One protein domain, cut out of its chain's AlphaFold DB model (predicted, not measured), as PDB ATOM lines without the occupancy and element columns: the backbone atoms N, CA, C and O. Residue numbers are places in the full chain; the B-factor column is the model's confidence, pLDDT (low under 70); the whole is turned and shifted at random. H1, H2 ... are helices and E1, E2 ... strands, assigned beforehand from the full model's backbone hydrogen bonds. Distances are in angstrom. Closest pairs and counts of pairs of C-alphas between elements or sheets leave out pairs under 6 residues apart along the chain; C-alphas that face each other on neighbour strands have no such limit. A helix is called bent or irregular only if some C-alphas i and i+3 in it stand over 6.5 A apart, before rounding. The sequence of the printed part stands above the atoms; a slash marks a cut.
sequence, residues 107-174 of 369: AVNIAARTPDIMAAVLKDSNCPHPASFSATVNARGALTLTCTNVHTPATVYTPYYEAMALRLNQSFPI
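Overview. This is residues 107 to 174 of the 369 residues of an uncharacterized protein of Tuber magnatum (white Piedmont truffle) (UniProt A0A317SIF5). Two helices, H1 and H2, pack on one face of a small two-strand hairpin, H1 beside E1 and H2 beside E2, and the other face of the hairpin is bare. The helices cross each other at a steep angle, and each has a kink along its length. There are 68 printed residues with two named helices and two named strands, in the order H1, E1, E2, H2 along the chain; the sheet, E1 next to E2, is antiparallel, and the class is mixed, helices and strands. The whole is compact, with a radius of gyration of the C-alphas of 11.7 A, and its outline is elongated, with spans of 34 by 21 by 17 A.

Arrangement. Start at H1, residues 107 to 124, and look for its kink of 41 degrees near residue 114. Go on to E1, residues 133 to 137, where the closest C-alphas to H1 are those of Ala 111 and Val 137, 6.7 A apart. E1 forms a hairpin with E2, residues 143 to 147; the two strands are antiparallel at 163 degrees, with N 134 and O 146 at 2.8 A and N 136 and O 144 at 2.9 A, both within hydrogen-bond range. H1 and E2 are apart. Next comes H2, residues 154 to 171, with a kink of 29 degrees near residue 161. Its closest C-alphas to E2 are those of Leu 143 and Ala 165, 6.7 A apart. E1 and H2 are near each other, with 6 pairs of C-alphas within 10 A. H1 and H2 touch, H1 with residues 114 to 122 alone and H2 with residues 160 to 168 alone; the closest C-alphas, those of Met 118 and Met 164, are 6.1 A apart. Their lines, both rough, stand at a steep tilt of 55 degrees, opposite ways. Of the O i to N i+4 pairs, 12 of 14 in H1 and 11 of 14 in H2 are within hydrogen-bond range.

Along the chain. Find C-alpha 107 at (18.887, 56.114, 107.929); from there H1 runs 24.8 A to C-alpha 124 at (5.003, 76.572, 106.564). H1 is irregular, with C-alphas 112 and 115 7.1 A apart. E1 runs 13.6 A from Phe 133 to Val 137, and E2 runs 13.2 A from Leu 143 to Cys 147. H2 runs 25.3 A from Ala 154 to C-alpha 171 at (8.356, 61.908, 111.088), and it is irregular too, with C-alphas 156 and 159 7.2 A apart.

Size, cuts and confidence. Look at His 151 and Ile 174 for the two C-alphas farthest apart, 35.6 A; those of Ala 107 and Ile 174, first and last printed, are 11.3 A apart. The printed part has no cut. The link from E1 to E2 is tight, those from H1 to E1 and from E2 to H2 are short, and no link is long. The mean pLDDT of the printed part is 89.9, and no printed residue is under 70.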
ATOM      1  N   ALA A 107      17.996  55.049 108.414       87.62
ATOM      2  CA  ALA A 107      18.887  56.114 107.929       87.62
ATOM      3  C   ALA A 107      18.665  56.483 106.446       87.62
ATOM      4  O   ALA A 107      18.666  57.662 106.101       87.62
ATOM      5  N   VAL A 108      18.407  55.491 105.584       90.69
ATOM      6  CA  VAL A 108      18.138  55.702 104.149       90.69
ATOM      7  C   VAL A 108      16.833  56.472 103.930       90.69
ATOM      8  O   VAL A 108      16.807  57.436 103.171       90.69
ATOM      9  N   ASN A 109      15.762  56.103 104.639       91.12
ATOM     10  CA  ASN A 109      14.474  56.794 104.540       91.12
ATOM     11  C   ASN A 109      14.538  58.210 105.120       91.12
ATOM     12  O   ASN A 109      13.900  59.113 104.582       91.12
ATOM     13  N   ILE A 110      15.320  58.414 106.188       91.44
ATOM     14  CA  ILE A 110      15.590  59.751 106.724       91.44
ATOM     15  C   ILE A 110      16.262  60.588 105.645       91.44
ATOM     16  O   ILE A 110      15.737  61.642 105.302       91.44
ATOM     17  N   ALA A 111      17.371  60.119 105.072       89.81
ATOM     18  CA  ALA A 111      18.096  60.861 104.045       89.81
ATOM     19  C   ALA A 111      17.213  61.172 102.821       89.81
ATOM     20  O   ALA A 111      17.227  62.301 102.337       89.81
ATOM     21  N   ALA A 112      16.387  60.216 102.385       91.50
ATOM     22  CA  ALA A 112      15.496  60.382 101.240       91.50
ATOM     23  C   ALA A 112      14.359  61.392 101.482       91.50
ATOM     24  O   ALA A 112      14.077  62.194 100.600       91.50
ATOM     25  N   ARG A 113      13.715  61.384 102.662       94.00
ATOM     26  CA  ARG A 113      12.566  62.272 102.959       94.00
ATOM     27  C   ARG A 113      12.954  63.598 103.607       94.00
ATOM     28  O   ARG A 113      12.130  64.505 103.678       94.00
ATOM     29  N   THR A 114      14.179  63.713 104.116       92.88
ATOM     30  CA  THR A 114      14.675  64.935 104.767       92.88
ATOM     31  C   THR A 114      14.465  66.182 103.900       92.88
ATOM     32  O   THR A 114      13.927  67.153 104.432       92.88
ATOM     33  N   PRO A 115      14.807  66.189 102.595       93.06
ATOM     34  CA  PRO A 115      14.615  67.369 101.753       93.06
ATOM     35  C   PRO A 115      13.144  67.788 101.640       93.06
ATOM     36  O   PRO A 115      12.829  68.975 101.709       93.06
ATOM     37  N   ASP A 116      12.229  66.828 101.537       95.19
ATOM     38  CA  ASP A 116      10.796  67.121 101.433       95.19
ATOM     39  C   ASP A 116      10.257  67.718 102.738       95.19
ATOM     40  O   ASP A 116       9.530  68.713 102.725       95.19
ATOM     41  N   ILE A 117      10.662  67.154 103.882       94.50
ATOM     42  CA  ILE A 117      10.282  67.650 105.213       94.50
ATOM     43  C   ILE A 117      10.830  69.062 105.433       94.50
ATOM     44  O   ILE A 117      10.105  69.940 105.900       94.50
ATOM     45  N   MET A 118      12.094  69.300 105.080       93.12
ATOM     46  CA  MET A 118      12.713  70.621 105.189       93.12
ATOM     47  C   MET A 118      11.997  71.640 104.308       93.12
ATOM     48  O   MET A 118      11.649  72.714 104.789       93.12
ATOM     49  N   ALA A 119      11.709  71.299 103.050       92.81
ATOM     50  CA  ALA A 119      10.983  72.182 102.141       92.81
ATOM     51  C   ALA A 119       9.587  72.537 102.680       92.81
ATOM     52  O   ALA A 119       9.197  73.704 102.638       92.81
ATOM     53  N   ALA A 120       8.866  71.559 103.239       94.88
ATOM     54  CA  ALA A 120       7.574  71.793 103.878       94.88
ATOM     55  C   ALA A 120       7.695  72.743 105.080       94.88
ATOM     56  O   ALA A 120       6.953  73.715 105.158       94.88
ATOM     57  N   VAL A 121       8.682  72.542 105.961       95.31
ATOM     58  CA  VAL A 121       8.917  73.428 107.117       95.31
ATOM     59  C   VAL A 121       9.228  74.857 106.687       95.31
ATOM     60  O   VAL A 121       8.703  75.805 107.270       95.31
ATOM     61  N   LEU A 122      10.077  75.036 105.676       93.31
ATOM     62  CA  LEU A 122      10.436  76.368 105.187       93.31
ATOM     63  C   LEU A 122       9.253  77.083 104.537       93.31
ATOM     64  O   LEU A 122       9.133  78.303 104.666       93.31
ATOM     65  N   LYS A 123       8.367  76.326 103.887       93.69
ATOM     66  CA  LYS A 123       7.113  76.843 103.341       93.69
ATOM     67  C   LYS A 123       6.134  77.227 104.453       93.69
ATOM     68  O   LYS A 123       5.641  78.348 104.442       93.69
ATOM     69  N   ASP A 124       5.913  76.346 105.428       95.19
ATOM     70  CA  ASP A 124       5.003  76.572 106.564       95.19
ATOM     71  C   ASP A 124       5.436  77.778 107.417       95.19
ATOM     72  O   ASP A 124       4.606  78.505 107.956       95.19
ATOM     73  N   SER A 125       6.747  78.012 107.520       92.50
ATOM     74  CA  SER A 125       7.332  79.128 108.278       92.50
ATOM     75  C   SER A 125       7.480  80.427 107.478       92.50
ATOM     76  O   SER A 125       8.024  81.394 108.010       92.50
ATOM     77  N   ASN A 126       7.008  80.475 106.223       93.50
ATOM     78  CA  ASN A 126       7.144  81.628 105.326       93.50
ATOM     79  C   ASN A 126       8.582  82.178 105.273       93.50
ATOM     80  O   ASN A 126       8.801  83.388 105.362       93.50
ATOM     81  N   CYS A 127       9.577  81.291 105.159       88.69
ATOM     82  CA  CYS A 127      10.979  81.695 105.173       88.69
ATOM     83  C   CYS A 127      11.280  82.647 103.994       88.69
ATOM     84  O   CYS A 127      11.175  82.229 102.838       88.69
ATOM     85  N   PRO A 128      11.700  83.902 104.242       84.06
ATOM     86  CA  PRO A 128      11.890  84.886 103.176       84.06
ATOM     87  C   PRO A 128      13.132  84.605 102.315       84.06
ATOM     88  O   PRO A 128      13.209  85.062 101.179       84.06
ATOM     89  N   HIS A 129      14.110  83.847 102.833       78.00
ATOM     90  CA  HIS A 129      15.402  83.621 102.169       78.00
ATOM     91  C   HIS A 129      15.885  82.161 102.281       78.00
ATOM     92  O   HIS A 129      16.918  81.902 102.906       78.00
ATOM     93  N   PRO A 130      15.202  81.186 101.655       75.81
ATOM     94  CA  PRO A 130      15.562  79.768 101.770       75.81
ATOM     95  C   PRO A 130      16.939  79.425 101.167       75.81
ATOM     96  O   PRO A 130      17.540  78.428 101.546       75.81
ATOM     97  N   ALA A 131      17.481  80.257 100.270       78.62
ATOM     98  CA  ALA A 131      18.790  80.039  99.640       78.62
ATOM     99  C   ALA A 131      19.999  80.440 100.518       78.62
ATOM    100  O   ALA A 131      21.148  80.222 100.131       78.62
ATOM    101  N   SER A 132      19.767  81.049 101.687       85.44
ATOM    102  CA  SER A 132      20.827  81.602 102.552       85.44
ATOM    103  C   SER A 132      21.468  80.584 103.509       85.44
ATOM    104  O   SER A 132      22.452  80.890 104.193       85.44
ATOM    105  N   PHE A 133      20.943  79.359 103.549       87.19
ATOM    106  CA  PHE A 133      21.489  78.264 104.336       87.19
ATOM    107  C   PHE A 133      21.240  76.912 103.660       87.19
ATOM    108  O   PHE A 133      20.364  76.750 102.817       87.19
ATOM    109  N   SER A 134      22.041  75.921 104.035       90.94
ATOM    110  CA  SER A 134      21.892  74.522 103.649       90.94
ATOM    111  C   SER A 134      21.722  73.699 104.916       90.94
ATOM    112  O   SER A 134      22.476  73.867 105.876       90.94
ATOM    113  N   ALA A 135      20.728  72.822 104.927       91.38
ATOM    114  CA  ALA A 135      20.481  71.910 106.027       91.38
ATOM    115  C   ALA A 135      20.787  70.476 105.581       91.38
ATOM    116  O   ALA A 135      20.428  70.063 104.479       91.38
ATOM    117  N   THR A 136      21.487  69.726 106.425       92.12
ATOM    118  CA  THR A 136      21.837  68.325 106.177       92.12
ATOM    119  C   THR A 136      21.496  67.489 107.398       92.12
ATOM    120  O   THR A 136      21.663  67.928 108.534       92.12
ATOM    121  N   VAL A 137      21.011  66.271 107.174       91.19
ATOM    122  CA  VAL A 137      20.758  65.298 108.240       91.19
ATOM    123  C   VAL A 137      21.701  64.130 108.024       91.19
ATOM    124  O   VAL A 137      21.792  63.593 106.921       91.19
ATOM    125  N   ASN A 138      22.452  63.759 109.056       88.69
ATOM    126  CA  ASN A 138      23.342  62.607 108.957       88.69
ATOM    127  C   ASN A 138      22.565  61.282 109.116       88.69
ATOM    128  O   ASN A 138      21.413  61.256 109.545       88.69
ATOM    129  N   ALA A 139      23.224  60.150 108.851       83.31
ATOM    130  CA  ALA A 139      22.640  58.811 109.022       83.31
ATOM    131  C   ALA A 139      22.179  58.493 110.466       83.31
ATOM    132  O   ALA A 139      21.490  57.505 110.712       83.31
ATOM    133  N   ARG A 140      22.567  59.324 111.435       82.38
ATOM    134  CA  ARG A 140      22.179  59.224 112.844       82.38
ATOM    135  C   ARG A 140      20.984  60.128 113.189       82.38
ATOM    136  O   ARG A 140      20.661  60.268 114.360       82.38
ATOM    137  N   GLY A 141      20.345  60.749 112.193       82.25
ATOM    138  CA  GLY A 141      19.207  61.657 112.383       82.25
ATOM    139  C   GLY A 141      19.597  63.049 112.886       82.25
ATOM    140  O   GLY A 141      18.742  63.840 113.271       82.25
ATOM    141  N   ALA A 142      20.886  63.370 112.893       86.50
ATOM    142  CA  ALA A 142      21.399  64.606 113.446       86.50
ATOM    143  C   ALA A 142      21.346  65.726 112.385       86.50
ATOM    144  O   ALA A 142      22.049  65.662 111.372       86.50
ATOM    145  N   LEU A 143      20.533  66.758 112.644       90.75
ATOM    146  CA  LEU A 143      20.354  67.949 111.809       90.75
ATOM    147  C   LEU A 143      21.493  68.969 111.978       90.75
ATOM    148  O   LEU A 143      21.712  69.498 113.065       90.75
ATOM    149  N   THR A 144      22.185  69.293 110.891       91.38
ATOM    150  CA  THR A 144      23.189  70.362 110.820       91.38
ATOM    151  C   THR A 144      22.699  71.457 109.883       91.38
ATOM    152  O   THR A 144      22.348  71.178 108.740       91.38
ATOM    153  N   LEU A 145      22.714  72.708 110.343       90.94
ATOM    154  CA  LEU A 145      22.362  73.874 109.536       90.94
ATOM    155  C   LEU A 145      23.619  74.702 109.264       90.94
ATOM    156  O   LEU A 145      24.331  75.102 110.183       90.94
ATOM    157  N   THR A 146      23.913  74.921 107.988       91.19
ATOM    158  CA  THR A 146      25.088  75.654 107.511       91.19
ATOM    159  C   THR A 146      24.624  76.923 106.816       91.19
ATOM    160  O   THR A 146      24.039  76.857 105.739       91.19
ATOM    161  N   CYS A 147      24.888  78.077 107.416       89.88
ATOM    162  CA  CYS A 147      24.553  79.370 106.822       89.88
ATOM    163  C   CYS A 147      25.652  79.782 105.837       89.88
ATOM    164  O   CYS A 147      26.836  79.657 106.153       89.88
ATOM    165  N   THR A 148      25.279  80.266 104.654       88.62
ATOM    166  CA  THR A 148      26.235  80.808 103.672       88.62
ATOM    167  C   THR A 148      26.401  82.319 103.815       88.62
ATOM    168  O   THR A 148      27.444  82.857 103.454       88.62
ATOM    169  N   ASN A 149      25.397  83.004 104.368       86.56
ATOM    170  CA  ASN A 149      25.440  84.444 104.579       86.56
ATOM    171  C   ASN A 149      26.251  84.796 105.837       86.56
ATOM    172  O   ASN A 149      25.873  84.425 106.946       86.56
ATOM    173  N   VAL A 150      27.345  85.538 105.654       87.75
ATOM    174  CA  VAL A 150      28.242  85.992 106.733       87.75
ATOM    175  C   VAL A 150      27.637  87.158 107.529       87.75
ATOM    176  O   VAL A 150      27.990  87.365 108.687       87.75
ATOM    177  N   HIS A 151      26.710  87.911 106.934       88.81
ATOM    178  CA  HIS A 151      26.118  89.110 107.534       88.81
ATOM    179  C   HIS A 151      24.885  88.816 108.391       88.81
ATOM    180  O   HIS A 151      24.528  89.620 109.250       88.81
ATOM    181  N   THR A 152      24.228  87.675 108.178       85.44
ATOM    182  CA  THR A 152      23.056  87.285 108.965       85.44
ATOM    183  C   THR A 152      23.497  86.468 110.180       85.44
ATOM    184  O   THR A 152      24.075  85.393 110.004       85.44
ATOM    185  N   PRO A 153      23.213  86.911 111.418       88.62
ATOM    186  CA  PRO A 153      23.607  86.156 112.598       88.62
ATOM    187  C   PRO A 153      22.857  84.822 112.672       88.62
ATOM    188  O   PRO A 153      21.682  84.723 112.319       88.62
ATOM    189  N   ALA A 154      23.529  83.790 113.190       85.31
ATOM    190  CA  ALA A 154      22.983  82.432 113.288       85.31
ATOM    191  C   ALA A 154      21.655  82.355 114.068       85.31
ATOM    192  O   ALA A 154      20.850  81.463 113.818       85.31
ATOM    193  N   THR A 155      21.414  83.299 114.984       89.94
ATOM    194  CA  THR A 155      20.188  83.400 115.791       89.94
ATOM    195  C   THR A 155      18.928  83.610 114.954       89.94
ATOM    196  O   THR A 155      17.855  83.172 115.357       89.94
ATOM    197  N   VAL A 156      19.042  84.212 113.766       91.19
ATOM    198  CA  VAL A 156      17.913  84.381 112.834       91.19
ATOM    199  C   VAL A 156      17.432  83.031 112.295       91.19
ATOM    200  O   VAL A 156      16.262  82.887 111.951       91.19
ATOM    201  N   TYR A 157      18.315  82.025 112.256       90.50
ATOM    202  CA  TYR A 157      17.990  80.697 111.740       90.50
ATOM    203  C   TYR A 157      17.528  79.702 112.811       90.50
ATOM    204  O   TYR A 157      17.045  78.622 112.468       90.50
ATOM    205  N   THR A 158      17.633  80.064 114.094       92.31
ATOM    206  CA  THR A 158      17.170  79.252 115.228       92.31
ATOM    207  C   THR A 158      15.722  78.763 115.089       92.31
ATOM    208  O   THR A 158      15.525  77.553 115.212       92.31
ATOM    209  N   PRO A 159      14.714  79.600 114.763       93.38
ATOM    210  CA  PRO A 159      13.334  79.118 114.663       93.38
ATOM    211  C   PRO A 159      13.149  78.068 113.556       93.38
ATOM    212  O   PRO A 159      12.420  77.095 113.737       93.38
ATOM    213  N   TYR A 160      13.851  78.208 112.425       93.31
ATOM    214  CA  TYR A 160      13.791  77.214 111.347       93.31
ATOM    215  C   TYR A 160      14.482  75.912 111.748       93.31
ATOM    216  O   TYR A 160      13.985  74.831 111.432       93.31
ATOM    217  N   TYR A 161      15.612  76.003 112.454       93.56
ATOM    218  CA  TYR A 161      16.299  74.835 112.995       93.56
ATOM    219  C   TYR A 161      15.391  74.047 113.945       93.56
ATOM    220  O   TYR A 161      15.241  72.836 113.778       93.56
ATOM    221  N   GLU A 162      14.749  74.727 114.897       93.94
ATOM    222  CA  GLU A 162      13.840  74.100 115.862       93.94
ATOM    223  C   GLU A 162      12.631  73.463 115.171       93.94
ATOM    224  O   GLU A 162      12.319  72.300 115.434       93.94
ATOM    225  N   ALA A 163      12.007  74.165 114.222       94.94
ATOM    226  CA  ALA A 163      10.882  73.633 113.456       94.94
ATOM    227  C   ALA A 163      11.271  72.395 112.625       94.94
ATOM    228  O   ALA A 163      10.533  71.404 112.597       94.94
ATOM    229  N   MET A 164      12.447  72.412 111.987       94.25
ATOM    230  CA  MET A 164      12.967  71.267 111.230       94.25
ATOM    231  C   MET A 164      13.269  70.079 112.141       94.25
ATOM    232  O   MET A 164      12.869  68.958 111.829       94.25
ATOM    233  N   ALA A 165      13.934  70.311 113.274       92.56
ATOM    234  CA  ALA A 165      14.234  69.263 114.244       92.56
ATOM    235  C   ALA A 165      12.948  68.623 114.787       92.56
ATOM    236  O   ALA A 165      12.840  67.398 114.852       92.56
ATOM    237  N   LEU A 166      11.942  69.438 115.109       93.06
ATOM    238  CA  LEU A 166      10.656  68.973 115.620       93.06
ATOM    239  C   LEU A 166       9.912  68.127 114.573       93.06
ATOM    240  O   LEU A 166       9.485  67.013 114.884       93.06
ATOM    241  N   ARG A 167       9.820  68.586 113.317       94.44
ATOM    242  CA  ARG A 167       9.192  67.808 112.232       94.44
ATOM    243  C   ARG A 167       9.938  66.515 111.907       94.44
ATOM    244  O   ARG A 167       9.290  65.502 111.634       94.44
ATOM    245  N   LEU A 168      11.271  66.519 111.946       92.19
ATOM    246  CA  LEU A 168      12.069  65.304 111.763       92.19
ATOM    247  C   LEU A 168      11.801  64.292 112.882       92.19
ATOM    248  O   LEU A 168      11.550  63.127 112.580       92.19
ATOM    249  N   ASN A 169      11.749  64.739 114.140       90.75
ATOM    250  CA  ASN A 169      11.427  63.884 115.286       90.75
ATOM    251  C   ASN A 169      10.000  63.315 115.218       90.75
ATOM    252  O   ASN A 169       9.780  62.168 115.598       90.75
ATOM    253  N   GLN A 170       9.034  64.089 114.709       92.31
ATOM    254  CA  GLN A 170       7.666  63.610 114.472       92.31
ATOM    255  C   GLN A 170       7.594  62.575 113.341       92.31
ATOM    256  O   GLN A 170       6.839  61.611 113.431       92.31
ATOM    257  N   SER A 171       8.368  62.778 112.273       92.25
ATOM    258  CA  SER A 171       8.356  61.908 111.088       92.25
ATOM    259  C   SER A 171       9.110  60.598 111.315       92.25
ATOM    260  O   SER A 171       8.768  59.569 110.731       92.25
ATOM    261  N   PHE A 172      10.141  60.642 112.156       89.81
ATOM    262  CA  PHE A 172      11.000  59.516 112.496       89.81
ATOM    263  C   PHE A 172      11.142  59.437 114.016       89.81
ATOM    264  O   PHE A 172      12.176  59.837 114.556       89.81
ATOM    265  N   PRO A 173      10.108  58.947 114.723       83.12
ATOM    266  CA  PRO A 173      10.197  58.775 116.160       83.12
ATOM    267  C   PRO A 173      11.348  57.818 116.458       83.12
ATOM    268  O   PRO A 173      11.342  56.658 116.040       83.12
ATOM    269  N   ILE A 174      12.354  58.319 117.175       76.12
ATOM    270  CA  ILE A 174      13.405  57.482 117.746       76.12
ATOM    271  C   ILE A 174      12.667  56.573 118.719       76.12
ATOM    272  O   ILE A 174      12.121  57.060 119.711       76.12
TER     273      ILE A 174